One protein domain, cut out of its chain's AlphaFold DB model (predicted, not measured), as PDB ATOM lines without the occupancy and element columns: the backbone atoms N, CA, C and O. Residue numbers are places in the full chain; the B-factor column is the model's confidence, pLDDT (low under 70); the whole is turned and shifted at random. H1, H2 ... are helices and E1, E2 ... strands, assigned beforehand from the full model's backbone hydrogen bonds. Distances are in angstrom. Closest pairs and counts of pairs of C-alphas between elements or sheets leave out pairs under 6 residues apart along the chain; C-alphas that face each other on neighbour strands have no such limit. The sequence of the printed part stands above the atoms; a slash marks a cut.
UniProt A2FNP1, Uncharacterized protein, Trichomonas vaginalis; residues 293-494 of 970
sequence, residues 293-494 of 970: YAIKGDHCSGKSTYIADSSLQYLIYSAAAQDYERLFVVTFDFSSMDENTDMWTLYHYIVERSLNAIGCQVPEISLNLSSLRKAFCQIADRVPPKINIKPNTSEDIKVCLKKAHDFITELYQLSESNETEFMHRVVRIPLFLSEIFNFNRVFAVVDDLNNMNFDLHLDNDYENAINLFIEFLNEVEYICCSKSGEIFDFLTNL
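What this domain is: This is residues 293 to 494 of the 970 residues of an uncharacterized protein of Trichomonas vaginalis (UniProt A2FNP1). A four-stranded parallel sheet has H1 over one face and H7 and H10 over the other; beyond its E2 edge stands a group of helices, in which H2, H4 and H5 lie side by side, H4 packing on both H2 and H5. A small hairpin, E4 and E5, packs on the first residues of H2 and H6. The 202 printed residues have ten named helices and six named strands, in the order E1 H1 E2 H2 H3 H4 H5 H6 H7 E3 H8 E4 E5 H9 E6 H10; the sheet's order is E1 E6 E3 E2, and the class is mixed. The whole is compact, with a radius of gyration of the C-alphas of 17.2 A, and flat, spanning 50 by 49 by 25 A.

How they stand to each other: E1, residues 293 to 296, is an edge strand, parallel to E6, residues 477 to 482, with N 295 and O 480 2.8 A apart. E6 is parallel to E3, residues 441 to 447, with N 444 and O 477 at 2.8 A, and E3 to the other edge strand E2, residues 327 to 333, with N 328 and O 441 at 2.8 A. H1, residues 303 to 320, lies over E6 and E3 at a height over the sheet of 9.1 A. E1, H1 and E2 form a split strand-helix-strand unit, its strands not neighbours, with a right-handed crossover. The hub H2, residues 343 to 361, is on the sheet; C-alphas 330 and 357 are its closest to E2, at 5.7 A. H3, residues 363 to 367, only just touches H2, only at the corner, with 3 pairs of C-alphas within 8 A. H4, residues 369 to 380, touches H2 at a shallow tilt of 13 degrees, opposite ways, closest at C-alphas 359 and 369, 6.7 A. H5, residues 395 to 417, touches H4, closest at C-alphas 379 and 412, 5.4 A, and forms a helical hairpin with H6, residues 419 to 427. H7, residues 429 to 436, lies over E3 and E2, on the opposite face from H1. H8, residues 449 to 452, and H9, residues 465 to 475, only graze the sheet. The hairpin of E4, residues 455 to 458, and E5, residues 461 to 464, has N 456 and O 463 at 2.9 A. H10, residues 485 to 493, lies over E1, on the same face as H7. O i to N i+4 pairs are within hydrogen-bond range throughout H1, H2, H5, H6, H7 and H10, in 6 of 8 in H4, 6 of 7 in H9 and 0 of 1 in H3, where 1 of 2 O i to N i+3 pairs is; H8 is too short for one.

Where its parts are: C-alpha 293 begins E1 at (-25.322, 33.804, 109.061). H5 measures 33.4 A, H2 27.3 A and H1 25.3 A. C-alpha 493 ends H10 at (-20.006, 25.494, 116.204).

The domain as a whole: C-alphas 391 and 485 are farthest apart, 52.2 A. The printed part has no cut; the H4 to H5 link, residues 381 to 394, is long. Mean pLDDT of the printed part is 87.4, with 23 residues under 70, among them 297 to 305.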
ATOM      1  N   TYR A 293     -24.113  33.864 108.236       81.38
ATOM      2  CA  TYR A 293     -25.322  33.804 109.061       81.38
ATOM      3  C   TYR A 293     -26.064  32.489 108.885       81.38
ATOM      4  O   TYR A 293     -26.304  32.048 107.765       81.38
ATOM      5  N   ALA A 294     -26.527  31.939 110.004       80.69
ATOM      6  CA  ALA A 294     -27.548  30.908 110.031       80.69
ATOM      7  C   ALA A 294     -28.782  31.455 110.756       80.69
ATOM      8  O   ALA A 294     -28.654  32.125 111.784       80.69
ATOM      9  N   ILE A 295     -29.978  31.153 110.252       79.81
ATOM     10  CA  ILE A 295     -31.260  31.543 110.853       79.81
ATOM     11  C   ILE A 295     -32.045  30.280 111.217       79.81
ATOM     12  O   ILE A 295     -32.270  29.411 110.372       79.81
ATOM     13  N   LYS A 296     -32.489  30.196 112.477       79.06
ATOM     14  CA  LYS A 296     -33.341  29.117 113.001       79.06
ATOM     15  C   LYS A 296     -34.795  29.578 113.095       79.06
ATOM     16  O   LYS A 296     -35.054  30.708 113.493       79.06
ATOM     17  N   GLY A 297     -35.742  28.692 112.795       66.50
ATOM     18  CA  GLY A 297     -37.176  28.891 113.072       66.50
ATOM     19  C   GLY A 297     -38.034  27.773 112.467       66.50
ATOM     20  O   GLY A 297     -37.479  26.785 111.996       66.50
ATOM     21  N   ASP A 298     -39.346  27.952 112.350       62.94
ATOM     22  CA  ASP A 298     -40.252  26.980 111.705       62.94
ATOM     23  C   ASP A 298     -40.686  27.437 110.299       62.94
ATOM     24  O   ASP A 298     -40.535  28.604 109.941       62.94
ATOM     25  N   HIS A 299     -41.221  26.532 109.472       46.88
ATOM     26  CA  HIS A 299     -41.612  26.793 108.070       46.88
ATOM     27  C   HIS A 299     -42.499  28.032 107.851       46.88
ATOM     28  O   HIS A 299     -42.458  28.635 106.782       46.88
ATOM     29  N   CYS A 300     -43.276  28.434 108.855       45.66
ATOM     30  CA  CYS A 300     -44.219  29.548 108.766       45.66
ATOM     31  C   CYS A 300     -43.671  30.875 109.329       45.66
ATOM     32  O   CYS A 300     -44.439  31.810 109.525       45.66
ATOM     33  N   SER A 301     -42.366  30.985 109.616       55.19
ATOM     34  CA  SER A 301     -41.806  32.118 110.376       55.19
ATOM     35  C   SER A 301     -41.212  33.269 109.539       55.19
ATOM     36  O   SER A 301     -40.402  34.028 110.067       55.19
ATOM     37  N   GLY A 302     -41.539  33.400 108.244       64.12
ATOM     38  CA  GLY A 302     -41.036  34.505 107.399       64.12
ATOM     39  C   GLY A 302     -39.538  34.439 107.054       64.12
ATOM     40  O   GLY A 302     -38.905  35.455 106.766       64.12
ATOM     41  N   LYS A 303     -38.931  33.247 107.103       69.88
ATOM     42  CA  LYS A 303     -37.472  33.081 106.981       69.88
ATOM     43  C   LYS A 303     -36.921  33.427 105.610       69.88
ATOM     44  O   LYS A 303     -35.941  34.157 105.539       69.88
ATOM     45  N   SER A 304     -37.550  32.933 104.545       66.88
ATOM     46  CA  SER A 304     -37.135  33.219 103.169       66.88
ATOM     47  C   SER A 304     -37.164  34.726 102.905       66.88
ATOM     48  O   SER A 304     -36.279  35.256 102.243       66.88
ATOM     49  N   THR A 305     -38.117  35.443 103.516       65.38
ATOM     50  CA  THR A 305     -38.189  36.909 103.495       65.38
ATOM     51  C   THR A 305     -37.008  37.548 104.225       65.38
ATOM     52  O   THR A 305     -36.371  38.441 103.680       65.38
ATOM     53  N   TYR A 306     -36.655  37.073 105.423       73.12
ATOM     54  CA  TYR A 306     -35.488  37.587 106.148       73.12
ATOM     55  C   TYR A 306     -34.163  37.272 105.434       73.12
ATOM     56  O   TYR A 306     -33.264  38.114 105.420       73.12
ATOM     57  N   ILE A 307     -34.032  36.086 104.830       75.31
ATOM     58  CA  ILE A 307     -32.883  35.728 103.993       75.31
ATOM     59  C   ILE A 307     -32.807  36.686 102.809       75.31
ATOM     60  O   ILE A 307     -31.763  37.288 102.610       75.31
ATOM     61  N   ALA A 308     -33.905  36.887 102.075       67.62
ATOM     62  CA  ALA A 308     -33.942  37.805 100.942       67.62
ATOM     63  C   ALA A 308     -33.557  39.237 101.352       67.62
ATOM     64  O   ALA A 308     -32.701  39.841 100.704       67.62
ATOM     65  N   ASP A 309     -34.107  39.747 102.460       68.06
ATOM     66  CA  ASP A 309     -33.767  41.060 103.026       68.06
ATOM     67  C   ASP A 309     -32.273  41.148 103.387       68.06
ATOM     68  O   ASP A 309     -31.594  42.115 103.037       68.06
ATOM     69  N   SER A 310     -31.743  40.134 104.073       74.50
ATOM     70  CA  SER A 310     -30.354  40.116 104.553       74.50
ATOM     71  C   SER A 310     -29.357  39.937 103.409       74.50
ATOM     72  O   SER A 310     -28.314  40.591 103.380       74.50
ATOM     73  N   SER A 311     -29.688  39.102 102.424       73.88
ATOM     74  CA  SER A 311     -28.921  38.932 101.193       73.88
ATOM     75  C   SER A 311     -28.922  40.217 100.375       73.88
ATOM     76  O   SER A 311     -27.864  40.641  99.918       73.88
ATOM     77  N   LEU A 312     -30.068  40.893 100.240       68.00
ATOM     78  CA  LEU A 312     -30.149  42.181  99.554       68.00
ATOM     79  C   LEU A 312     -29.288  43.235 100.253       68.00
ATOM     80  O   LEU A 312     -28.538  43.949  99.588       68.00
ATOM     81  N   GLN A 313     -29.339  43.302 101.585       71.69
ATOM     82  CA  GLN A 313     -28.455  44.175 102.352       71.69
ATOM     83  C   GLN A 313     -26.987  43.846 102.077       71.69
ATOM     84  O   GLN A 313     -26.232  44.746 101.713       71.69
ATOM     85  N   TYR A 314     -26.585  42.575 102.167       76.38
ATOM     86  CA  TYR A 314     -25.212  42.145 101.892       76.38
ATOM     87  C   TYR A 314     -24.729  42.548 100.491       76.38
ATOM     88  O   TYR A 314     -23.609  43.037 100.323       76.38
ATOM     89  N   LEU A 315     -25.591  42.404  99.481       70.88
ATOM     90  CA  LEU A 315     -25.296  42.818  98.111       70.88
ATOM     91  C   LEU A 315     -25.172  44.337  97.981       70.88
ATOM     92  O   LEU A 315     -24.254  44.812  97.314       70.88
ATOM     93  N   ILE A 316     -26.028  45.109  98.656       65.12
ATOM     94  CA  ILE A 316     -25.919  46.574  98.714       65.12
ATOM     95  C   ILE A 316     -24.591  46.987  99.364       65.12
ATOM     96  O   ILE A 316     -23.918  47.884  98.857       65.12
ATOM     97  N   TYR A 317     -24.176  46.313 100.442       68.81
ATOM     98  CA  TYR A 317     -22.886  46.561 101.091       68.81
ATOM     99  C   TYR A 317     -21.707  46.241 100.166       68.81
ATOM    100  O   TYR A 317     -20.812  47.073 100.005       68.81
ATOM    101  N   SER A 318     -21.728  45.082  99.507       69.19
ATOM    102  CA  SER A 318     -20.697  44.682  98.542       69.19
ATOM    103  C   SER A 318     -20.626  45.635  97.340       69.19
ATOM    104  O   SER A 318     -19.537  45.986  96.881       69.19
ATOM    105  N   ALA A 319     -21.775  46.130  96.868       61.56
ATOM    106  CA  ALA A 319     -21.849  47.132  95.810       61.56
ATOM    107  C   ALA A 319     -21.274  48.486  96.253       61.56
ATOM    108  O   ALA A 319     -20.477  49.089  95.531       61.56
ATOM    109  N   ALA A 320     -21.613  48.941  97.462       56.84
ATOM    110  CA  ALA A 320     -21.078  50.174  98.035       56.84
ATOM    111  C   ALA A 320     -19.553  50.114  98.236       56.84
ATOM    112  O   ALA A 320     -18.870  51.126  98.069       56.84
ATOM    113  N   ALA A 321     -19.014  48.929  98.533       65.75
ATOM    114  CA  ALA A 321     -17.580  48.680  98.652       65.75
ATOM    115  C   ALA A 321     -16.846  48.544  97.301       65.75
ATOM    116  O   ALA A 321     -15.630  48.375  97.299       65.75
ATOM    117  N   GLN A 322     -17.557  48.625  96.164       74.56
ATOM    118  CA  GLN A 322     -17.032  48.329  94.818       74.56
ATOM    119  C   GLN A 322     -16.452  46.910  94.678       74.56
ATOM    120  O   GLN A 322     -15.628  46.660  93.803       74.56
ATOM    121  N   ASP A 323     -16.884  45.972  95.523       75.69
ATOM    122  CA  ASP A 323     -16.387  44.589  95.520       75.69
ATOM    123  C   ASP A 323     -17.331  43.630  94.776       75.69
ATOM    124  O   ASP A 323     -17.020  42.460  94.579       75.69
ATOM    125  N   TYR A 324     -18.487  44.122  94.313       81.62
ATOM    126  CA  TYR A 324     -19.498  43.308  93.628       81.62
ATOM    127  C   TYR A 324     -18.987  42.656  92.332       81.62
ATOM    128  O   TYR A 324     -19.435  41.569  91.988       81.62
ATOM    129  N   GLU A 325     -18.025  43.273  91.634       80.56
ATOM    130  CA  GLU A 325     -17.410  42.704  90.420       80.56
ATOM    131  C   GLU A 325     -16.535  41.480  90.725       80.56
ATOM    132  O   GLU A 325     -16.210  40.709  89.828       80.56
ATOM    133  N   ARG A 326     -16.159  41.288  91.994       88.75
ATOM    134  CA  ARG A 326     -15.329  40.176  92.474       88.75
ATOM    135  C   ARG A 326     -16.125  39.154  93.285       88.75
ATOM    136  O   ARG A 326     -15.533  38.182  93.753       88.75
ATOM    137  N   LEU A 327     -17.432  39.365  93.454       93.56
ATOM    138  CA  LEU A 327     -18.312  38.540  94.273       93.56
ATOM    139  C   LEU A 327     -19.189  37.638  93.397       93.56
ATOM    140  O   LEU A 327     -20.089  38.111  92.704       93.56
ATOM    141  N   PHE A 328     -18.966  36.330  93.472       96.31
ATOM    142  CA  PHE A 328     -19.827  35.332  92.850       96.31
ATOM    143  C   PHE A 328     -21.004  35.003  93.775       96.31
ATOM    144  O   PHE A 328     -20.798  34.558  94.901       96.31
ATOM    145  N   VAL A 329     -22.238  35.241  93.329       95.25
ATOM    146  CA  VAL A 329     -23.441  35.094  94.162       95.25
ATOM    147  C   VAL A 329     -24.262  33.928  93.645       95.25
ATOM    148  O   VAL A 329     -24.776  33.973  92.529       95.25
ATOM    149  N   VAL A 330     -24.430  32.899  94.472       96.12
ATOM    150  CA  VAL A 330     -25.197  31.699  94.126       96.12
ATOM    151  C   VAL A 330     -26.349  31.509  95.106       96.12
ATOM    152  O   VAL A 330     -26.217  31.767  96.300       96.12
ATOM    153  N   THR A 331     -27.501  31.084  94.591       95.31
ATOM    154  CA  THR A 331     -28.700  30.837  95.400       95.31
ATOM    155  C   THR A 331     -29.095  29.371  95.307       95.31
ATOM    156  O   THR A 331     -29.172  28.808  94.211       95.31
ATOM    157  N   PHE A 332     -29.335  28.763  96.461       95.44
ATOM    158  CA  PHE A 332     -29.798  27.397  96.619       95.44
ATOM    159  C   PHE A 332     -31.083  27.416  97.434       95.44
ATOM    160  O   PHE A 332     -31.134  27.988  98.514       95.44
ATOM    161  N   ASP A 333     -32.117  26.799  96.897       93.25
ATOM    162  CA  ASP A 333     -33.416  26.608  97.528       93.25
ATOM    163  C   ASP A 333     -33.727  25.110  97.533       93.25
ATOM    164  O   ASP A 333     -34.146  24.547  96.516       93.25
ATOM    165  N   PHE A 334     -33.462  24.455  98.659       93.06
ATOM    166  CA  PHE A 334     -33.665  23.016  98.799       93.06
ATOM    167  C   PHE A 334     -35.106  22.658  99.174       93.06
ATOM    168  O   PHE A 334     -35.393  21.492  99.429       93.06
ATOM    169  N   SER A 335     -36.043  23.614  99.155       88.12
ATOM    170  CA  SER A 335     -37.455  23.346  99.460       88.12
ATOM    171  C   SER A 335     -38.086  22.297  98.537       88.12
ATOM    172  O   SER A 335     -38.988  21.580  98.960       88.12
ATOM    173  N   SER A 336     -37.582  22.169  97.303       87.00
ATOM    174  CA  SER A 336     -38.041  21.181  96.322       87.00
ATOM    175  C   SER A 336     -37.356  19.817  96.421       87.00
ATOM    176  O   SER A 336     -37.698  18.936  95.637       87.00
ATOM    177  N   MET A 337     -36.359  19.652  97.296       90.81
ATOM    178  CA  MET A 337     -35.685  18.368  97.500       90.81
ATOM    179  C   MET A 337     -36.467  17.525  98.501       90.81
ATOM    180  O   MET A 337     -36.897  18.029  99.541       90.81
ATOM    181  N   ASP A 338     -36.644  16.250  98.179       88.62
ATOM    182  CA  ASP A 338     -37.260  15.263  99.060       88.62
ATOM    183  C   ASP A 338     -36.223  14.268  99.605       88.62
ATOM    184  O   ASP A 338     -35.083  14.208  99.146       88.62
ATOM    185  N   GLU A 339     -36.623  13.457 100.585       85.50
ATOM    186  CA  GLU A 339     -35.758  12.432 101.189       85.50
ATOM    187  C   GLU A 339     -35.310  11.342 100.193       85.50
ATOM    188  O   GLU A 339     -34.394  10.583 100.494       85.50
ATOM    189  N   ASN A 340     -35.933  11.261  99.010       87.62
ATOM    190  CA  ASN A 340     -35.611  10.294  97.956       87.62
ATOM    191  C   ASN A 340     -34.742  10.901  96.844       87.62
ATOM    192  O   ASN A 340     -34.550  10.269  95.802       87.62
ATOM    193  N   THR A 341     -34.241  12.122  97.038       90.19
ATOM    194  CA  THR A 341     -33.414  12.816  96.055       90.19
ATOM    195  C   THR A 341     -32.131  12.025  95.836       90.19
ATOM    196  O   THR A 341     -31.310  11.871  96.739       90.19
ATOM    197  N   ASP A 342     -31.942  11.520  94.618       92.38
ATOM    198  CA  ASP A 342     -30.728  10.792  94.276       92.38
ATOM    199  C   ASP A 342     -29.536  11.733  94.026       92.38
ATOM    200  O   ASP A 342     -29.658  12.952  93.845       92.38
ATOM    201  N   MET A 343     -28.342  11.140  93.998       94.12
ATOM    202  CA  MET A 343     -27.081  11.836  93.736       94.12
ATOM    203  C   MET A 343     -27.134  12.688  92.455       94.12
ATOM    204  O   MET A 343     -26.636  13.815  92.427       94.12
ATOM    205  N   TRP A 344     -27.753  12.168  91.393       94.94
ATOM    206  CA  TRP A 344     -27.808  12.830  90.090       94.94
ATOM    207  C   TRP A 344     -28.770  14.018  90.072       94.94
ATOM    208  O   TRP A 344     -28.489  15.028  89.425       94.94
ATOM    209  N   THR A 345     -29.864  13.942  90.821       94.31
ATOM    210  CA  THR A 345     -30.814  15.038  91.010       94.31
ATOM    211  C   THR A 345     -30.148  16.184  91.762       94.31
ATOM    212  O   THR A 345     -30.209  17.335  91.317       94.31
ATOM    213  N   LEU A 346     -29.417  15.872  92.838       93.81
ATOM    214  CA  LEU A 346     -28.626  16.860  93.568       93.81
ATOM    215  C   LEU A 346     -27.530  17.483  92.683       93.81
ATOM    216  O   LEU A 346     -27.370  18.707  92.652       93.81
ATOM    217  N   TYR A 347     -26.821  16.658  91.908       96.56
ATOM    218  CA  TYR A 347     -25.831  17.105  90.927       96.56
ATOM    219  C   TYR A 347     -26.419  18.096  89.916       96.56
ATOM    220  O   TYR A 347     -25.895  19.203  89.750       96.56
ATOM    221  N   HIS A 348     -27.523  17.730  89.260       96.00
ATOM    222  CA  HIS A 348     -28.175  18.581  88.268       96.00
ATOM    223  C   HIS A 348     -28.625  19.905  88.871       96.00
ATOM    224  O   HIS A 348     -28.415  20.957  88.265       96.00
ATOM    225  N   TYR A 349     -29.173  19.859  90.082       95.94
ATOM    226  CA  TYR A 349     -29.612  21.044  90.793       95.94
ATOM    227  C   TYR A 349     -28.461  22.017  91.076       95.94
ATOM    228  O   TYR A 349     -28.556  23.205  90.750       95.94
ATOM    229  N   ILE A 350     -27.346  21.526  91.626       96.06
ATOM    230  CA  ILE A 350     -26.180  22.365  91.941       96.06
ATOM    231  C   ILE A 350     -25.576  22.957  90.663       96.06
ATOM    232  O   ILE A 350     -25.284  24.159  90.614       96.06
ATOM    233  N   VAL A 351     -25.435  22.150  89.608       97.19
ATOM    234  CA  VAL A 351     -24.952  22.599  88.293       97.19
ATOM    235  C   VAL A 351     -25.851  23.694  87.729       97.19
ATOM    236  O   VAL A 351     -25.359  24.737  87.292       97.19
ATOM    237  N   GLU A 352     -27.166  23.480  87.725       96.44
ATOM    238  CA  GLU A 352     -28.114  24.413  87.132       96.44
ATOM    239  C   GLU A 352     -28.106  25.759  87.860       96.44
ATOM    240  O   GLU A 352     -27.985  26.806  87.214       96.44
ATOM    241  N   ARG A 353     -28.169  25.748  89.198       96.12
ATOM    242  CA  ARG A 353     -28.119  26.972  90.013       96.12
ATOM    243  C   ARG A 353     -26.811  27.734  89.816       96.12
ATOM    244  O   ARG A 353     -26.842  28.951  89.621       96.12
ATOM    245  N   SER A 354     -25.684  27.027  89.759       97.06
ATOM    246  CA  SER A 354     -24.365  27.636  89.548       97.06
ATOM    247  C   SER A 354     -24.225  28.252  88.151       97.06
ATOM    248  O   SER A 354     -23.783  29.392  88.011       97.06
ATOM    249  N   LEU A 355     -24.650  27.544  87.098       96.81
ATOM    250  CA  LEU A 355     -24.594  28.055  85.723       96.81
ATOM    251  C   LEU A 355     -25.567  29.214  85.489       96.81
ATOM    252  O   LEU A 355     -25.244  30.133  84.737       96.81
ATOM    253  N   ASN A 356     -26.742  29.198  86.124       94.31
ATOM    254  CA  ASN A 356     -27.666  30.332  86.103       94.31
ATOM    255  C   ASN A 356     -27.015  31.580  86.713       94.31
ATOM    256  O   ASN A 356     -27.015  32.630  86.070       94.31
ATOM    257  N   ALA A 357     -26.394  31.450  87.890       93.75
ATOM    258  CA  ALA A 357     -25.685  32.551  88.544       93.75
ATOM    259  C   ALA A 357     -24.591  33.153  87.643       93.75
ATOM    260  O   ALA A 357     -24.546  34.365  87.433       93.75
ATOM    261  N   ILE A 358     -23.774  32.309  87.009       96.12
ATOM    262  CA  ILE A 358     -22.703  32.750  86.096       96.12
ATOM    263  C   ILE A 358     -23.256  33.417  84.845       96.12
ATOM    264  O   ILE A 358     -22.737  34.445  84.422       96.12
ATOM    265  N   GLY A 359     -24.316  32.863  84.253       93.25
ATOM    266  CA  GLY A 359     -24.966  33.461  83.087       93.25
ATOM    267  C   GLY A 359     -25.511  34.862  83.372       93.25
ATOM    268  O   GLY A 359     -25.500  35.712  82.481       93.25
ATOM    269  N   CYS A 360     -25.949  35.109  84.609       89.50
ATOM    270  CA  CYS A 360     -26.399  36.419  85.064       89.50
ATOM    271  C   CYS A 360     -25.238  37.382  85.352       89.50
ATOM    272  O   CYS A 360     -25.337  38.556  84.999       89.50
ATOM    273  N   GLN A 361     -24.157  36.914  85.987       93.19
ATOM    274  CA  GLN A 361     -23.046  37.774  86.419       93.19
ATOM    275  C   GLN A 361     -21.966  37.996  85.347       93.19
ATOM    276  O   GLN A 361     -21.255  38.994  85.412       93.19
ATOM    277  N   VAL A 362     -21.866  37.118  84.343       94.62
ATOM    278  CA  VAL A 362     -20.926  37.218  83.210       94.62
ATOM    279  C   VAL A 362     -21.708  37.138  81.889       94.62
ATOM    280  O   VAL A 362     -21.730  36.087  81.241       94.62
ATOM    281  N   PRO A 363     -22.393  38.214  81.457       91.50
ATOM    282  CA  PRO A 363     -23.285  38.182  80.293       91.50
ATOM    283  C   PRO A 363     -22.614  37.715  78.991       91.50
ATOM    284  O   PRO A 363     -23.272  37.145  78.117       91.50
ATOM    285  N   GLU A 364     -21.301  37.903  78.854       92.81
ATOM    286  CA  GLU A 364     -20.489  37.461  77.717       92.81
ATOM    287  C   GLU A 364     -20.521  35.936  77.529       92.81
ATOM    288  O   GLU A 364     -20.367  35.437  76.409       92.81
ATOM    289  N   ILE A 365     -20.767  35.178  78.604       94.38
ATOM    290  CA  ILE A 365     -20.854  33.717  78.553       94.38
ATOM    291  C   ILE A 365     -22.200  33.215  78.026       94.38
ATOM    292  O   ILE A 365     -22.304  32.049  77.644       94.38
ATOM    293  N   SER A 366     -23.227  34.070  77.958       91.06
ATOM    294  CA  SER A 366     -24.594  33.689  77.564       91.06
ATOM    295  C   SER A 366     -24.639  32.925  76.234       91.06
ATOM    296  O   SER A 366     -25.388  31.958  76.081       91.06
ATOM    297  N   LEU A 367     -23.759  33.279  75.290       91.31
ATOM    298  CA  LEU A 367     -23.629  32.603  74.001       91.31
ATOM    299  C   LEU A 367     -23.141  31.150  74.121       91.31
ATOM    300  O   LEU A 367     -23.486  30.342  73.257       91.31
ATOM    301  N   ASN A 368     -22.370  30.808  75.151       96.38
ATOM    302  CA  ASN A 368     -21.784  29.483  75.374       96.38
ATOM    303  C   ASN A 368     -22.439  28.714  76.538       96.38
ATOM    304  O   ASN A 368     -22.123  27.542  76.740       96.38
ATOM    305  N   LEU A 369     -23.377  29.328  77.271       95.31
ATOM    306  CA  LEU A 369     -24.009  28.727  78.448       95.31
ATOM    307  C   LEU A 369     -24.741  27.415  78.122       95.31
ATOM    308  O   LEU A 369     -24.678  26.465  78.894       95.31
ATOM    309  N   SER A 370     -25.378  27.319  76.951       95.69
ATOM    310  CA  SER A 370     -26.024  26.075  76.509       95.69
ATOM    311  C   SER A 370     -25.025  24.953  76.208       95.69
ATOM    312  O   SER A 370     -25.312  23.793  76.500       95.69
ATOM    313  N   SER A 371     -23.840  25.280  75.673       97.00
ATOM    314  CA  SER A 371     -22.752  24.311  75.477       97.00
ATOM    315  C   SER A 371     -22.205  23.813  76.816       97.00
ATOM    316  O   SER A 371     -21.963  22.619  76.950       97.00
ATOM    317  N   LEU A 372     -22.047  24.702  77.805       97.19
ATOM    318  CA  LEU A 372     -21.629  24.335  79.163       97.19
ATOM    319  C   LEU A 372     -22.653  23.427  79.845       97.19
ATOM    320  O   LEU A 372     -22.281  22.357  80.313       97.19
ATOM    321  N   ARG A 373     -23.940  23.802  79.834       97.38
ATOM    322  CA  ARG A 373     -25.020  22.958  80.379       97.38
ATOM    323  C   ARG A 373     -24.997  21.570  79.762       97.38
ATOM    324  O   ARG A 373     -25.006  20.582  80.483       97.38
ATOM    325  N   LYS A 374     -24.902  21.498  78.432       97.12
ATOM    326  CA  LYS A 374     -24.829  20.223  77.719       97.12
ATOM    327  C   LYS A 374     -23.610  19.397  78.138       97.12
ATOM    328  O   LYS A 374     -23.745  18.190  78.269       97.12
ATOM    329  N   ALA A 375     -22.456  20.027  78.355       97.31
ATOM    330  CA  ALA A 375     -21.254  19.333  78.806       97.31
ATOM    331  C   ALA A 375     -21.392  18.770  80.231       97.31
ATOM    332  O   ALA A 375     -20.980  17.641  80.456       97.31
ATOM    333  N   PHE A 376     -22.020  19.492  81.166       97.69
ATOM    334  CA  PHE A 376     -22.341  18.928  82.484       97.69
ATOM    335  C   PHE A 376     -23.382  17.798  82.380       97.69
ATOM    336  O   PHE A 376     -23.171  16.725  82.926       97.69
ATOM    337  N   CYS A 377     -24.460  17.967  81.605       95.81
ATOM    338  CA  CYS A 377     -25.455  16.899  81.415       95.81
ATOM    339  C   CYS A 377     -24.845  15.602  80.857       95.81
ATOM    340  O   CYS A 377     -25.253  14.518  81.257       95.81
ATOM    341  N   GLN A 378     -23.830  15.705  79.995       96.88
ATOM    342  CA  GLN A 378     -23.123  14.539  79.459       96.88
ATOM    343  C   GLN A 378     -22.460  13.675  80.544       96.88
ATOM    344  O   GLN A 378     -22.341  12.471  80.336       96.88
ATOM    345  N   ILE A 379     -22.084  14.244  81.697       96.62
ATOM    346  CA  ILE A 379     -21.533  13.474  82.823       96.62
ATOM    347  C   ILE A 379     -22.585  12.504  83.373       96.62
ATOM    348  O   ILE A 379     -22.299  11.318  83.507       96.62
ATOM    349  N   ALA A 380     -23.812  12.981  83.608       93.00
ATOM    350  CA  ALA A 380     -24.918  12.140  84.073       93.00
ATOM    351  C   ALA A 380     -25.286  11.046  83.055       93.00
ATOM    352  O   ALA A 380     -25.581   9.912  83.428       93.00
ATOM    353  N   ASP A 381     -25.164  11.353  81.761       94.75
ATOM    354  CA  ASP A 381     -25.378  10.391  80.675       94.75
ATOM    355  C   ASP A 381     -24.211   9.392  80.492       94.75
ATOM    356  O   ASP A 381     -24.267   8.545  79.594       94.75
ATOM    357  N   ARG A 382     -23.135   9.489  81.290       95.00
ATOM    358  CA  ARG A 382     -21.875   8.731  81.125       95.00
ATOM    359  C   ARG A 382     -21.279   8.868  79.719       95.00
ATOM    360  O   ARG A 382     -20.756   7.920  79.131       95.00
ATOM    361  N   VAL A 383     -21.377  10.069  79.156       96.00
ATOM    362  CA  VAL A 383     -20.805  10.435  77.860       96.00
ATOM    363  C   VAL A 383     -19.637  11.396  78.090       96.00
ATOM    364  O   VAL A 383     -19.811  12.398  78.782       96.00
ATOM    365  N   PRO A 384     -18.468  11.186  77.454       96.75
ATOM    366  CA  PRO A 384     -17.359  12.125  77.561       96.75
ATOM    367  C   PRO A 384     -17.787  13.557  77.181       96.75
ATOM    368  O   PRO A 384     -18.276  13.769  76.057       96.75
ATOM    369  N   PRO A 385     -17.612  14.540  78.084       96.25
ATOM    370  CA  PRO A 385     -18.131  15.887  77.908       96.25
ATOM    371  C   PRO A 385     -17.425  16.618  76.760       96.25
ATOM    372  O   PRO A 385     -16.228  16.449  76.526       96.25
ATOM    373  N   LYS A 386     -18.166  17.439  76.006       94.88
ATOM    374  CA  LYS A 386     -17.626  18.262  74.909       94.88
ATOM    375  C   LYS A 386     -18.206  19.671  74.941       94.88
ATOM    376  O   LYS A 386     -19.412  19.854  74.784       94.88
ATOM    377  N   ILE A 387     -17.336  20.681  75.023       94.44
ATOM    378  CA  ILE A 387     -17.734  22.094  74.933       94.44
ATOM    379  C   ILE A 387     -17.474  22.624  73.524       94.44
ATOM    380  O   ILE A 387     -16.334  22.789  73.093       94.44
ATOM    381  N   ASN A 388     -18.551  22.962  72.818       93.69
ATOM    382  CA  ASN A 388     -18.469  23.685  71.552       93.69
ATOM    383  C   ASN A 388     -18.370  25.191  71.826       93.69
ATOM    384  O   ASN A 388     -19.383  25.834  72.121       93.69
ATOM    385  N   ILE A 389     -17.160  25.742  71.716       93.88
ATOM    386  CA  ILE A 389     -16.896  27.181  71.848       93.88
ATOM    387  C   ILE A 389     -17.328  27.893  70.562       93.88
ATOM    388  O   ILE A 389     -16.852  27.574  69.469       93.88
ATOM    389  N   LYS A 390     -18.223  28.880  70.670       92.00
ATOM    390  CA  LYS A 390     -18.667  29.661  69.507       92.00
ATOM    391  C   LYS A 390     -17.537  30.557  68.969       92.00
ATOM    392  O   LYS A 390     -16.783  31.123  69.764       92.00
ATOM    393  N   PRO A 391     -17.441  30.768  67.641       88.25
ATOM    394  CA  PRO A 391     -16.331  31.505  67.024       88.25
ATOM    395  C   PRO A 391     -16.237  32.974  67.466       88.25
ATOM    396  O   PRO A 391     -15.139  33.518  67.525       88.25
ATOM    397  N   ASN A 392     -17.362  33.591  67.841       91.88
ATOM    398  CA  ASN A 392     -17.440  35.002  68.244       91.88
ATOM    399  C   ASN A 392     -17.146  35.241  69.738       91.88
ATOM    400  O   ASN A 392     -17.431  36.316  70.254       91.88
ATOM    401  N   THR A 393     -16.639  34.235  70.450       93.50
ATOM    402  CA  THR A 393     -16.313  34.343  71.879       93.50
ATOM    403  C   THR A 393     -15.027  35.157  72.062       93.50
ATOM    404  O   THR A 393     -14.084  34.969  71.291       93.50
ATOM    405  N   SER A 394     -14.967  36.049  73.055       95.25
ATOM    406  CA  SER A 394     -13.735  36.787  73.379       95.25
ATOM    407  C   SER A 394     -12.627  35.836  73.846       95.25
ATOM    408  O   SER A 394     -12.916  34.780  74.407       95.25
ATOM    409  N   GLU A 395     -11.357  36.187  73.616       95.88
ATOM    410  CA  GLU A 395     -10.221  35.326  73.997       95.88
ATOM    411  C   GLU A 395     -10.183  35.032  75.502       95.88
ATOM    412  O   GLU A 395      -9.983  33.881  75.886       95.88
ATOM    413  N   ASP A 396     -10.492  36.015  76.351       94.56
ATOM    414  CA  ASP A 396     -10.553  35.814  77.805       94.56
ATOM    415  C   ASP A 396     -11.596  34.751  78.183       94.56
ATOM    416  O   ASP A 396     -11.317  33.829  78.954       94.56
ATOM    417  N   ILE A 397     -12.780  34.800  77.564       95.88
ATOM    418  CA  ILE A 397     -13.831  33.801  77.790       95.88
ATOM    419  C   ILE A 397     -13.436  32.446  77.193       95.88
ATOM    420  O   ILE A 397     -13.767  31.420  77.778       95.88
ATOM    421  N   LYS A 398     -12.686  32.389  76.083       96.31
ATOM    422  CA  LYS A 398     -12.157  31.114  75.560       96.31
ATOM    423  C   LYS A 398     -11.201  30.449  76.549       96.31
ATOM    424  O   LYS A 398     -11.279  29.235  76.725       96.31
ATOM    425  N   VAL A 399     -10.336  31.224  77.209       96.94
ATOM    426  CA  VAL A 399      -9.442  30.715  78.262       96.94
ATOM    427  C   VAL A 399     -10.258  30.175  79.439       96.94
ATOM    428  O   VAL A 399     -10.003  29.056  79.885       96.94
ATOM    429  N   CYS A 400     -11.279  30.911  79.888       96.56
ATOM    430  CA  CYS A 400     -12.173  30.465  80.960       96.56
ATOM    431  C   CYS A 400     -12.931  29.180  80.576       96.56
ATOM    432  O   CYS A 400     -12.955  28.217  81.335       96.56
ATOM    433  N   LEU A 401     -13.483  29.111  79.358       96.81
ATOM    434  CA  LEU A 401     -14.190  27.929  78.849       96.81
ATOM    435  C   LEU A 401     -13.278  26.709  78.710       96.81
ATOM    436  O   LEU A 401     -13.740  25.587  78.900       96.81
ATOM    437  N   LYS A 402     -11.993  26.910  78.401       97.12
ATOM    438  CA  LYS A 402     -11.006  25.828  78.393       97.12
ATOM    439  C   LYS A 402     -10.755  25.295  79.807       97.12
ATOM    440  O   LYS A 402     -10.817  24.089  79.999       97.12
ATOM    441  N   LYS A 403     -10.565  26.170  80.801       97.50
ATOM    442  CA  LYS A 403     -10.445  25.745  82.208       97.50
ATOM    443  C   LYS A 403     -11.703  25.014  82.693       97.50
ATOM    444  O   LYS A 403     -11.598  23.979  83.340       97.50
ATOM    445  N   ALA A 404     -12.887  25.511  82.325       96.88
ATOM    446  CA  ALA A 404     -14.153  24.841  82.620       96.88
ATOM    447  C   ALA A 404     -14.234  23.454  81.968       96.88
ATOM    448  O   ALA A 404     -14.686  22.511  82.605       96.88
ATOM    449  N   HIS A 405     -13.766  23.307  80.725       97.19
ATOM    450  CA  HIS A 405     -13.690  22.009  80.052       97.19
ATOM    451  C   HIS A 405     -12.793  21.019  80.802       97.19
ATOM    452  O   HIS A 405     -13.178  19.863  80.980       97.19
ATOM    453  N   ASP A 406     -11.614  21.466  81.233       96.94
ATOM    454  CA  ASP A 406     -10.658  20.627  81.954       96.94
ATOM    455  C   ASP A 406     -11.259  20.152  83.292       96.94
ATOM    456  O   ASP A 406     -11.243  18.956  83.575       96.94
ATOM    457  N   PHE A 407     -11.920  21.049  84.035       97.31
ATOM    458  CA  PHE A 407     -12.646  20.715  85.267       97.31
ATOM    459  C   PHE A 407     -13.820  19.742  85.042       97.31
ATOM    460  O   PHE A 407     -13.980  18.770  85.773       97.31
ATOM    461  N   ILE A 408     -14.635  19.950  84.002       97.62
ATOM    462  CA  ILE A 408     -15.750  19.042  83.667       97.62
ATOM    463  C   ILE A 408     -15.215  17.660  83.250       97.62
ATOM    464  O   ILE A 408     -15.827  16.639  83.549       97.62
ATOM    465  N   THR A 409     -14.055  17.607  82.593       97.44
ATOM    466  CA  THR A 409     -13.397  16.342  82.239       97.44
ATOM    467  C   THR A 409     -12.884  15.607  83.483       97.44
ATOM    468  O   THR A 409     -13.020  14.388  83.559       97.44
ATOM    469  N   GLU A 410     -12.340  16.329  84.467       97.56
ATOM    470  CA  GLU A 410     -11.966  15.777  85.779       97.56
ATOM    471  C   GLU A 410     -13.194  15.214  86.511       97.56
ATOM    472  O   GLU A 410     -13.174  14.061  86.936       97.56
ATOM    473  N   LEU A 411     -14.300  15.971  86.572       97.19
ATOM    474  CA  LEU A 411     -15.565  15.503  87.153       97.19
ATOM    475  C   LEU A 411     -16.089  14.231  86.474       97.19
ATOM    476  O   LEU A 411     -16.544  13.318  87.156       97.19
ATOM    477  N   TYR A 412     -16.002  14.150  85.143       97.62
ATOM    478  CA  TYR A 412     -16.385  12.950  84.397       97.62
ATOM    479  C   TYR A 412     -15.557  11.727  84.820       97.62
ATOM    480  O   TYR A 412     -16.116  10.672  85.103       97.62
ATOM    481  N   GLN A 413     -14.234  11.872  84.933       97.31
ATOM    482  CA  GLN A 413     -13.353  10.783  85.373       97.31
ATOM    483  C   GLN A 413     -13.644  10.349  86.815       97.31
ATOM    484  O   GLN A 413     -13.638   9.154  87.110       97.31
ATOM    485  N   LEU A 414     -13.929  11.303  87.708       96.00
ATOM    486  CA  LEU A 414     -14.322  11.008  89.087       96.00
ATOM    487  C   LEU A 414     -15.651  10.251  89.143       96.00
ATOM    488  O   LEU A 414     -15.733   9.251  89.844       96.00
ATOM    489  N   SER A 415     -16.638  10.637  88.329       95.44
ATOM    490  CA  SER A 415     -17.936   9.947  88.278       95.44
ATOM    491  C   SER A 415     -17.853   8.476  87.842       95.44
ATOM    492  O   SER A 415     -18.766   7.705  88.116       95.44
ATOM    493  N   GLU A 416     -16.770   8.073  87.164       95.00
ATOM    494  CA  GLU A 416     -16.526   6.678  86.770       95.00
ATOM    495  C   GLU A 416     -15.651   5.900  87.764       95.00
ATOM    496  O   GLU A 416     -15.584   4.673  87.674       95.00
ATOM    497  N   SER A 417     -14.938   6.585  88.663       95.06
ATOM    498  CA  SER A 417     -13.883   5.971  89.482       95.06
ATOM    499  C   SER A 417     -14.075   6.092  90.992       95.06
ATOM    500  O   SER A 417     -13.560   5.237  91.711       95.06
ATOM    501  N   ASN A 418     -14.752   7.140  91.470       95.06
ATOM    502  CA  ASN A 418     -14.957   7.426  92.886       95.06
ATOM    503  C   ASN A 418     -16.156   8.381  93.069       95.06
ATOM    504  O   ASN A 418     -16.001   9.602  92.965       95.06
ATOM    505  N   GLU A 419     -17.341   7.833  93.353       92.25
ATOM    506  CA  GLU A 419     -18.582   8.601  93.544       92.25
ATOM    507  C   GLU A 419     -18.506   9.563  94.744       92.25
ATOM    508  O   GLU A 419     -19.069  10.658  94.700       92.25
ATOM    509  N   THR A 420     -17.759   9.197  95.790       91.00
ATOM    510  CA  THR A 420     -17.556  10.039  96.981       91.00
ATOM    511  C   THR A 420     -16.781  11.309  96.629       91.00
ATOM    512  O   THR A 420     -17.279  12.422  96.798       91.00
ATOM    513  N   GLU A 421     -15.587  11.165  96.044       93.81
ATOM    514  CA  GLU A 421     -14.780  12.313  95.600       93.81
ATOM    515  C   GLU A 421     -15.508  13.117  94.514       93.81
ATOM    516  O   GLU A 421     -15.421  14.347  94.484       93.81
ATOM    517  N   PHE A 422     -16.274  12.452  93.640       95.44
ATOM    518  CA  PHE A 422     -17.142  13.134  92.684       95.44
ATOM    519  C   PHE A 422     -18.107  14.084  93.400       95.44
ATOM    520  O   PHE A 422     -18.123  15.272  93.077       95.44
ATOM    521  N   MET A 423     -18.845  13.619  94.411       95.06
ATOM    522  CA  MET A 423     -19.810  14.458  95.124       95.06
ATOM    523  C   MET A 423     -19.171  15.592  95.926       95.06
ATOM    524  O   MET A 423     -19.680  16.718  95.891       95.06
ATOM    525  N   HIS A 424     -18.005  15.355  96.531       94.00
ATOM    526  CA  HIS A 424     -17.169  16.405  97.131       94.00
ATOM    527  C   HIS A 424     -16.823  17.514  96.124       94.00
ATOM    528  O   HIS A 424     -16.885  18.708  96.434       94.00
ATOM    529  N   ARG A 425     -16.513  17.154  94.873       95.88
ATOM    530  CA  ARG A 425     -16.269  18.138  93.808       95.88
ATOM    531  C   ARG A 425     -17.542  18.797  93.289       95.88
ATOM    532  O   ARG A 425     -17.491  19.973  92.925       95.88
ATOM    533  N   VAL A 426     -18.671  18.091  93.281       95.81
ATOM    534  CA  VAL A 426     -19.971  18.619  92.839       95.81
ATOM    535  C   VAL A 426     -20.440  19.764  93.732       95.81
ATOM    536  O   VAL A 426     -20.767  20.833  93.217       95.81
ATOM    537  N   VAL A 427     -20.408  19.604  95.057       96.06
ATOM    538  CA  VAL A 427     -20.824  20.677  95.982       96.06
ATOM    539  C   VAL A 427     -19.931  21.921  95.889       96.06
ATOM    540  O   VAL A 427     -20.385  23.031  96.157       96.06
ATOM    541  N   ARG A 428     -18.688  21.765  95.411       96.81
ATOM    542  CA  ARG A 428     -17.711  22.848  95.202       96.81
ATOM    543  C   ARG A 428     -17.741  23.473  93.805       96.81
ATOM    544  O   ARG A 428     -16.960  24.388  93.540       96.81
ATOM    545  N   ILE A 429     -18.644  23.054  92.913       97.56
ATOM    546  CA  ILE A 429     -18.811  23.662  91.580       97.56
ATOM    547  C   ILE A 429     -18.897  25.203  91.630       97.56
ATOM    548  O   ILE A 429     -18.225  25.840  90.814       97.56
ATOM    549  N   PRO A 430     -19.628  25.843  92.573       97.75
ATOM    550  CA  PRO A 430     -19.632  27.301  92.691       97.75
ATOM    551  C   PRO A 430     -18.242  27.911  92.913       97.75
ATOM    552  O   PRO A 430     -17.927  28.929  92.300       97.75
ATOM    553  N   LEU A 431     -17.398  27.284  93.745       96.56
ATOM    554  CA  LEU A 431     -16.025  27.732  94.006       96.56
ATOM    555  C   LEU A 431     -15.174  27.651  92.739       96.56
ATOM    556  O   LEU A 431     -14.556  28.641  92.347       96.56
ATOM    557  N   PHE A 432     -15.187  26.503  92.062       97.44
ATOM    558  CA  PHE A 432     -14.400  26.302  90.845       97.44
ATOM    559  C   PHE A 432     -14.811  27.265  89.739       97.44
ATOM    560  O   PHE A 432     -13.965  27.849  89.063       97.44
ATOM    561  N   LEU A 433     -16.116  27.477  89.565       96.69
ATOM    562  CA  LEU A 433     -16.594  28.432  88.578       96.69
ATOM    563  C   LEU A 433     -16.228  29.870  88.964       96.69
ATOM    564  O   LEU A 433     -15.845  30.641  88.086       96.69
ATOM    565  N   SER A 434     -16.259  30.216  90.253       96.69
ATOM    566  CA  SER A 434     -15.790  31.522  90.720       96.69
ATOM    567  C   SER A 434     -14.322  31.764  90.335       96.69
ATOM    568  O   SER A 434     -14.011  32.788  89.730       96.69
ATOM    569  N   GLU A 435     -13.447  30.772  90.534       96.62
ATOM    570  CA  GLU A 435     -12.027  30.853  90.181       96.62
ATOM    571  C   GLU A 435     -11.817  30.936  88.662       96.62
ATOM    572  O   GLU A 435     -11.039  31.760  88.173       96.62
ATOM    573  N   ILE A 436     -12.541  30.116  87.889       97.06
ATOM    574  CA  ILE A 436     -12.457  30.103  86.423       97.06
ATOM    575  C   ILE A 436     -12.788  31.480  85.839       97.06
ATOM    576  O   ILE A 436     -12.117  31.905  84.896       97.06
ATOM    577  N   PHE A 437     -13.788  32.169  86.397       95.62
ATOM    578  CA  PHE A 437     -14.254  33.479  85.934       95.62
ATOM    579  C   PHE A 437     -13.673  34.663  86.728       95.62
ATOM    580  O   PHE A 437     -14.142  35.787  86.573       95.62
ATOM    581  N   ASN A 438     -12.602  34.438  87.502       95.12
ATOM    582  CA  ASN A 438     -11.867  35.452  88.272       95.12
ATOM    583  C   ASN A 438     -12.711  36.223  89.308       95.12
ATOM    584  O   ASN A 438     -12.445  37.395  89.587       95.12
ATOM    585  N   PHE A 439     -13.708  35.575  89.902       95.38
ATOM    586  CA  PHE A 439     -14.325  36.046  91.135       95.38
ATOM    587  C   PHE A 439     -13.434  35.650  92.319       95.38
ATOM    588  O   PHE A 439     -12.918  34.538  92.381       95.38
ATOM    589  N   ASN A 440     -13.249  36.560  93.275       92.50
ATOM    590  CA  ASN A 440     -12.357  36.341  94.418       92.50
ATOM    591  C   ASN A 440     -13.094  35.816  95.655       92.50
ATOM    592  O   ASN A 440     -12.455  35.400  96.619       92.50
ATOM    593  N   ARG A 441     -14.425  35.925  95.671       94.25
ATOM    594  CA  ARG A 441     -15.285  35.572  96.802       94.25
ATOM    595  C   ARG A 441     -16.543  34.895  96.283       94.25
ATOM    596  O   ARG A 441     -17.038  35.258  95.216       94.25
ATOM    597  N   VAL A 442     -17.080  33.966  97.067       95.75
ATOM    598  CA  VAL A 442     -18.373  33.325  96.814       95.75
ATOM    599  C   VAL A 442     -19.302  33.636  97.977       95.75
ATOM    600  O   VAL A 442     -18.918  33.463  99.133       95.75
ATOM    601  N   PHE A 443     -20.514  34.082  97.658       95.88
ATOM    602  CA  PHE A 443     -21.592  34.299  98.610       95.88
ATOM    603  C   PHE A 443     -22.779  33.397  98.269       95.88
ATOM    604  O   PHE A 443     -23.423  33.563  97.229       95.88
ATOM    605  N   ALA A 444     -23.050  32.426  99.139       95.69
ATOM    606  CA  ALA A 444     -24.123  31.457  98.990       95.69
ATOM    607  C   ALA A 444     -25.356  31.862  99.810       95.69
ATOM    608  O   ALA A 444     -25.301  32.019 101.029       95.69
ATOM    609  N   VAL A 445     -26.498  31.988  99.143       94.56
ATOM    610  CA  VAL A 445     -27.798  32.155  99.797       94.56
ATOM    611  C   VAL A 445     -28.491  30.804  99.799       94.56
ATOM    612  O   VAL A 445     -28.746  30.264  98.727       94.56
ATOM    613  N   VAL A 446     -28.762  30.248 100.976       94.00
ATOM    614  CA  VAL A 446     -29.259  28.876 101.121       94.00
ATOM    615  C   VAL A 446     -30.580  28.856 101.875       94.00
ATOM    616  O   VAL A 446     -30.629  29.147 103.071       94.00
ATOM    617  N   ASP A 447     -31.649  28.472 101.193       91.19
ATOM    618  CA  ASP A 447     -32.945  28.230 101.808       91.19
ATOM    619  C   ASP A 447     -33.199  26.734 102.017       91.19
ATOM    620  O   ASP A 447     -32.774  25.880 101.238       91.19
ATOM    621  N   ASP A 448     -33.885  26.452 103.118       87.88
ATOM    622  CA  ASP A 448     -34.288  25.131 103.590       87.88
ATOM    623  C   ASP A 448     -33.197  24.040 103.620       87.88
ATOM    624  O   ASP A 448     -33.376  22.929 103.122       87.88
ATOM    625  N   LEU A 449     -32.075  24.310 104.296       88.69
ATOM    626  CA  LEU A 449     -30.946  23.369 104.394       88.69
ATOM    627  C   LEU A 449     -31.314  22.001 105.017       88.69
ATOM    628  O   LEU A 449     -30.558  21.048 104.909       88.69
ATOM    629  N   ASN A 450     -32.466  21.858 105.673       84.88
ATOM    630  CA  ASN A 450     -32.862  20.575 106.282       84.88
ATOM    631  C   ASN A 450     -33.282  19.545 105.251       84.88
ATOM    632  O   ASN A 450     -33.154  18.358 105.513       84.88
ATOM    633  N   ASN A 451     -33.772  19.994 104.099       86.00
ATOM    634  CA  ASN A 451     -34.170  19.089 103.031       86.00
ATOM    635  C   ASN A 451     -32.950  18.457 102.337       86.00
ATOM    636  O   ASN A 451     -33.115  17.594 101.492       86.00
ATOM    637  N   MET A 452     -31.730  18.860 102.714       84.81
ATOM    638  CA  MET A 452     -30.475  18.175 102.384       84.81
ATOM    639  C   MET A 452     -30.126  17.035 103.355       84.81
ATOM    640  O   MET A 452     -29.097  16.394 103.180       84.81
ATOM    641  N   ASN A 453     -30.923  16.786 104.399       82.94
ATOM    642  CA  ASN A 453     -30.651  15.737 105.383       82.94
ATOM    643  C   ASN A 453     -31.135  14.360 104.895       82.94
ATOM    644  O   ASN A 453     -31.988  13.738 105.528       82.94
ATOM    645  N   PHE A 454     -30.610  13.919 103.757       82.69
ATOM    646  CA  PHE A 454     -30.817  12.583 103.213       82.69
ATOM    647  C   PHE A 454     -29.468  11.911 102.963       82.69
ATOM    648  O   PHE A 454     -28.455  12.566 102.688       82.69
ATOM    649  N   ASP A 455     -29.456  10.589 103.090       83.19
ATOM    650  CA  ASP A 455     -28.254   9.801 102.879       83.19
ATOM    651  C   ASP A 455     -28.023   9.586 101.381       83.19
ATOM    652  O   ASP A 455     -28.895   9.093 100.663       83.19
ATOM    653  N   LEU A 456     -26.823   9.919 100.908       80.25
ATOM    654  CA  LEU A 456     -26.374   9.531  99.580       80.25
ATOM    655  C   LEU A 456     -25.738   8.143  99.672       80.25
ATOM    656  O   LEU A 456     -24.786   7.926 100.422       80.25
ATOM    657  N   HIS A 457     -26.256   7.201  98.887       79.44
ATOM    658  CA  HIS A 457     -25.625   5.900  98.688       79.44
ATOM    659  C   HIS A 457     -24.456   6.052  97.703       79.44
ATOM    660  O   HIS A 457     -24.695   6.063  96.497       79.44
ATOM    661  N   LEU A 458     -23.222   6.174  98.202       78.69
ATOM    662  CA  LEU A 458     -22.013   6.357  97.384       78.69
ATOM    663  C   LEU A 458     -21.079   5.160  97.575       78.69
ATOM    664  O   LEU A 458     -20.650   4.925  98.696       78.69
ATOM    665  N   ASP A 459     -20.768   4.394  96.521       61.22
ATOM    666  CA  ASP A 459     -19.685   3.379  96.471       61.22
ATOM    667  C   ASP A 459     -19.373   2.582  97.780       61.22
ATOM    668  O   ASP A 459     -18.219   2.249  98.058       61.22
ATOM    669  N   ASN A 460     -20.406   2.185  98.545       64.31
ATOM    670  CA  ASN A 460     -20.402   1.441  99.829       64.31
ATOM    671  C   ASN A 460     -20.363   2.238 101.153       64.31
ATOM    672  O   ASN A 460     -20.481   1.603 102.203       64.31
ATOM    673  N   ASP A 461     -20.296   3.567 101.129       70.56
ATOM    674  CA  ASP A 461     -20.423   4.426 102.310       70.56
ATOM    675  C   ASP A 461     -21.722   5.251 102.261       70.56
ATOM    676  O   ASP A 461     -22.247   5.600 101.203       70.56
ATOM    677  N   TYR A 462     -22.279   5.520 103.443       70.81
ATOM    678  CA  TYR A 462     -23.397   6.447 103.608       70.81
ATOM    679  C   TYR A 462     -22.808   7.797 103.986       70.81
ATOM    680  O   TYR A 462     -22.355   7.983 105.118       70.81
ATOM    681  N   GLU A 463     -22.798   8.728 103.040       76.69
ATOM    682  CA  GLU A 463     -22.433  10.110 103.321       76.69
ATOM    683  C   GLU A 463     -23.701  10.958 103.278       76.69
ATOM    684  O   GLU A 463     -24.447  10.971 102.299       76.69
ATOM    685  N   ASN A 464     -23.986  11.648 104.378       79.38
ATOM    686  CA  ASN A 464     -25.140  12.530 104.440       79.38
ATOM    687  C   ASN A 464     -24.860  13.760 103.562       79.38
ATOM    688  O   ASN A 464     -23.860  14.454 103.786       79.38
ATOM    689  N   ALA A 465     -25.731  14.038 102.585       81.25
ATOM    690  CA  ALA A 465     -25.571  15.150 101.642       81.25
ATOM    691  C   ALA A 465     -25.353  16.492 102.357       81.25
ATOM    692  O   ALA A 465     -24.616  17.361 101.877       81.25
ATOM    693  N   ILE A 466     -25.931  16.642 103.550       85.38
ATOM    694  CA  ILE A 466     -25.764  17.838 104.359       85.38
ATOM    695  C   ILE A 466     -24.314  18.065 104.795       85.38
ATOM    696  O   ILE A 466     -23.870  19.208 104.820       85.38
ATOM    697  N   ASN A 467     -23.556  17.008 105.099       87.94
ATOM    698  CA  ASN A 467     -22.175  17.134 105.565       87.94
ATOM    699  C   ASN A 467     -21.282  17.654 104.438       87.94
ATOM    700  O   ASN A 467     -20.557  18.627 104.640       87.94
ATOM    701  N   LEU A 468     -21.437  17.090 103.236       89.94
ATOM    702  CA  LEU A 468     -20.784  17.568 102.016       89.94
ATOM    703  C   LEU A 468     -21.078  19.050 101.768       89.94
ATOM    704  O   LEU A 468     -20.185  19.855 101.503       89.94
ATOM    705  N   PHE A 469     -22.348  19.440 101.882       90.81
ATOM    706  CA  PHE A 469     -22.738  20.822 101.639       90.81
ATOM    707  C   PHE A 469     -22.248  21.776 102.737       90.81
ATOM    708  O   PHE A 469     -21.887  22.917 102.451       90.81
ATOM    709  N   ILE A 470     -22.173  21.325 103.991       89.12
ATOM    710  CA  ILE A 470     -21.599  22.112 105.087       89.12
ATOM    711  C   ILE A 470     -20.095  22.331 104.882       89.12
ATOM    712  O   ILE A 470     -19.603  23.424 105.168       89.12
ATOM    713  N   GLU A 471     -19.360  21.355 104.346       90.62
ATOM    714  CA  GLU A 471     -17.963  21.569 103.954       90.62
ATOM    715  C   GLU A 471     -17.825  22.682 102.914       90.62
ATOM    716  O   GLU A 471     -16.981  23.562 103.074       90.62
ATOM    717  N   PHE A 472     -18.709  22.719 101.913       93.94
ATOM    718  CA  PHE A 472     -18.782  23.844 100.981       93.94
ATOM    719  C   PHE A 472     -19.078  25.172 101.702       93.94
ATOM    720  O   PHE A 472     -18.373  26.158 101.481       93.94
ATOM    721  N   LEU A 473     -20.057  25.209 102.616       92.31
ATOM    722  CA  LEU A 473     -20.381  26.416 103.395       92.31
ATOM    723  C   LEU A 473     -19.227  26.897 104.287       92.31
ATOM    724  O   LEU A 473     -19.146  28.086 104.588       92.31
ATOM    725  N   ASN A 474     -18.305  26.017 104.681       91.12
ATOM    726  CA  ASN A 474     -17.107  26.401 105.428       91.12
ATOM    727  C   ASN A 474     -16.063  27.141 104.578       91.12
ATOM    728  O   ASN A 474     -15.215  27.845 105.135       91.12
ATOM    729  N   GLU A 475     -16.126  27.000 103.254       93.75
ATOM    730  CA  GLU A 475     -15.209  27.625 102.296       93.75
ATOM    731  C   GLU A 475     -15.757  28.933 101.706       93.75
ATOM    732  O   GLU A 475     -15.003  29.690 101.092       93.75
ATOM    733  N   VAL A 476     -17.045  29.231 101.916       93.81
ATOM    734  CA  VAL A 476     -17.721  30.409 101.357       93.81
ATOM    735  C   VAL A 476     -18.345  31.304 102.421       93.81
ATOM    736  O   VAL A 476     -18.487  30.956 103.594       93.81
ATOM    737  N   GLU A 477     -18.738  32.494 101.990       93.12
ATOM    738  CA  GLU A 477     -19.606  33.368 102.766       93.12
ATOM    739  C   GLU A 477     -21.049  32.945 102.523       93.12
ATOM    740  O   GLU A 477     -21.394  32.559 101.404       93.12
ATOM    741  N   TYR A 478     -21.904  32.987 103.542       91.38
ATOM    742  CA  TYR A 478     -23.260  32.481 103.369       91.38
ATOM    743  C   TYR A 478     -24.304  33.134 104.263       91.38
ATOM    744  O   TYR A 478     -24.029  33.608 105.365       91.38
ATOM    745  N   ILE A 479     -25.545  33.077 103.792       89.56
ATOM    746  CA  ILE A 479     -26.740  33.238 104.614       89.56
ATOM    747  C   ILE A 479     -27.582  31.990 104.411       89.56
ATOM    748  O   ILE A 479     -27.990  31.711 103.285       89.56
ATOM    749  N   CYS A 480     -27.834  31.245 105.486       90.06
ATOM    750  CA  CYS A 480     -28.627  30.028 105.426       90.06
ATOM    751  C   CYS A 480     -29.791  30.007 106.421       90.06
ATOM    752  O   CYS A 480     -29.770  30.653 107.472       90.06
ATOM    753  N   CYS A 481     -30.815  29.229 106.088       86.69
ATOM    754  CA  CYS A 481     -31.961  28.944 106.939       86.69
ATOM    755  C   CYS A 481     -32.063  27.445 107.227       86.69
ATOM    756  O   CYS A 481     -31.956  26.611 106.329       86.69
ATOM    757  N   SER A 482     -32.322  27.110 108.493       82.12
ATOM    758  CA  SER A 482     -32.567  25.742 108.950       82.12
ATOM    759  C   SER A 482     -33.794  25.682 109.881       82.12
ATOM    760  O   SER A 482     -34.201  26.676 110.493       82.12
ATOM    761  N   LYS A 483     -34.459  24.522 109.918       78.19
ATOM    762  CA  LYS A 483     -35.588  24.162 110.798       78.19
ATOM    763  C   LYS A 483     -35.079  23.333 111.966       78.19
ATOM    764  O   LYS A 483     -35.507  23.533 113.097       78.19
ATOM    765  N   SER A 484     -34.162  22.408 111.687       73.69
ATOM    766  CA  SER A 484     -33.606  21.520 112.693       73.69
ATOM    767  C   SER A 484     -32.722  22.304 113.649       73.69
ATOM    768  O   SER A 484     -31.798  23.017 113.251       73.69
ATOM    769  N   GLY A 485     -32.994  22.137 114.942       70.38
ATOM    770  CA  GLY A 485     -32.102  22.637 115.974       70.38
ATOM    771  C   GLY A 485     -30.712  22.025 115.893       70.38
ATOM    772  O   GLY A 485     -29.758  22.737 116.154       70.38
ATOM    773  N   GLU A 486     -30.594  20.775 115.455       70.94
ATOM    774  CA  GLU A 486     -29.322  20.052 115.398       70.94
ATOM    775  C   GLU A 486     -28.415  20.583 114.284       70.94
ATOM    776  O   GLU A 486     -27.239  20.844 114.522       70.94
ATOM    777  N   ILE A 487     -28.975  20.834 113.095       70.44
ATOM    778  CA  ILE A 487     -28.244  21.443 111.970       70.44
ATOM    779  C   ILE A 487     -27.798  22.855 112.353       70.44
ATOM    780  O   ILE A 487     -26.666  23.254 112.090       70.44
ATOM    781  N   PHE A 488     -28.672  23.611 113.017       70.81
ATOM    782  CA  PHE A 488     -28.331  24.942 113.495       70.81
ATOM    783  C   PHE A 488     -27.227  24.915 114.557       70.81
ATOM    784  O   PHE A 488     -26.280  25.693 114.466       70.81
ATOM    785  N   ASP A 489     -27.319  24.013 115.535       74.62
ATOM    786  CA  ASP A 489     -26.324  23.873 116.596       74.62
ATOM    787  C   ASP A 489     -24.966  23.448 116.003       74.62
ATOM    788  O   ASP A 489     -23.917  23.980 116.384       74.62
ATOM    789  N   PHE A 490     -24.976  22.586 114.982       70.75
ATOM    790  CA  PHE A 490     -23.792  22.223 114.207       70.75
ATOM    791  C   PHE A 490     -23.187  23.426 113.464       70.75
ATOM    792  O   PHE A 490     -21.993  23.692 113.602       70.75
ATOM    793  N   LEU A 491     -24.008  24.219 112.764       72.19
ATOM    794  CA  LEU A 491     -23.568  25.449 112.094       72.19
ATOM    795  C   LEU A 491     -22.999  26.471 113.088       72.19
ATOM    796  O   LEU A 491     -21.957  27.065 112.816       72.19
ATOM    797  N   THR A 492     -23.608  26.633 114.271       66.38
ATOM    798  CA  THR A 492     -23.115  27.557 115.312       66.38
ATOM    799  C   THR A 492     -21.745  27.194 115.876       66.38
ATOM    800  O   THR A 492     -21.030  28.080 116.347       66.38
ATOM    801  N   ASN A 493     -21.338  25.926 115.786       69.44
ATOM    802  CA  ASN A 493     -20.006  25.494 116.204       69.44
ATOM    803  C   ASN A 493     -18.910  25.855 115.183       69.44
ATOM    804  O   ASN A 493     -17.733  25.872 115.545       69.44
ATOM    805  N   LEU A 494     -19.265  26.184 113.934       58.81
ATOM    806  CA  LEU A 494     -18.300  26.385 112.845       58.81
ATOM    807  C   LEU A 494     -17.659  27.790 112.804       58.81
ATOM    808  O   LEU A 494     -16.607  27.933 112.185       58.81
TER     809      LEU A 494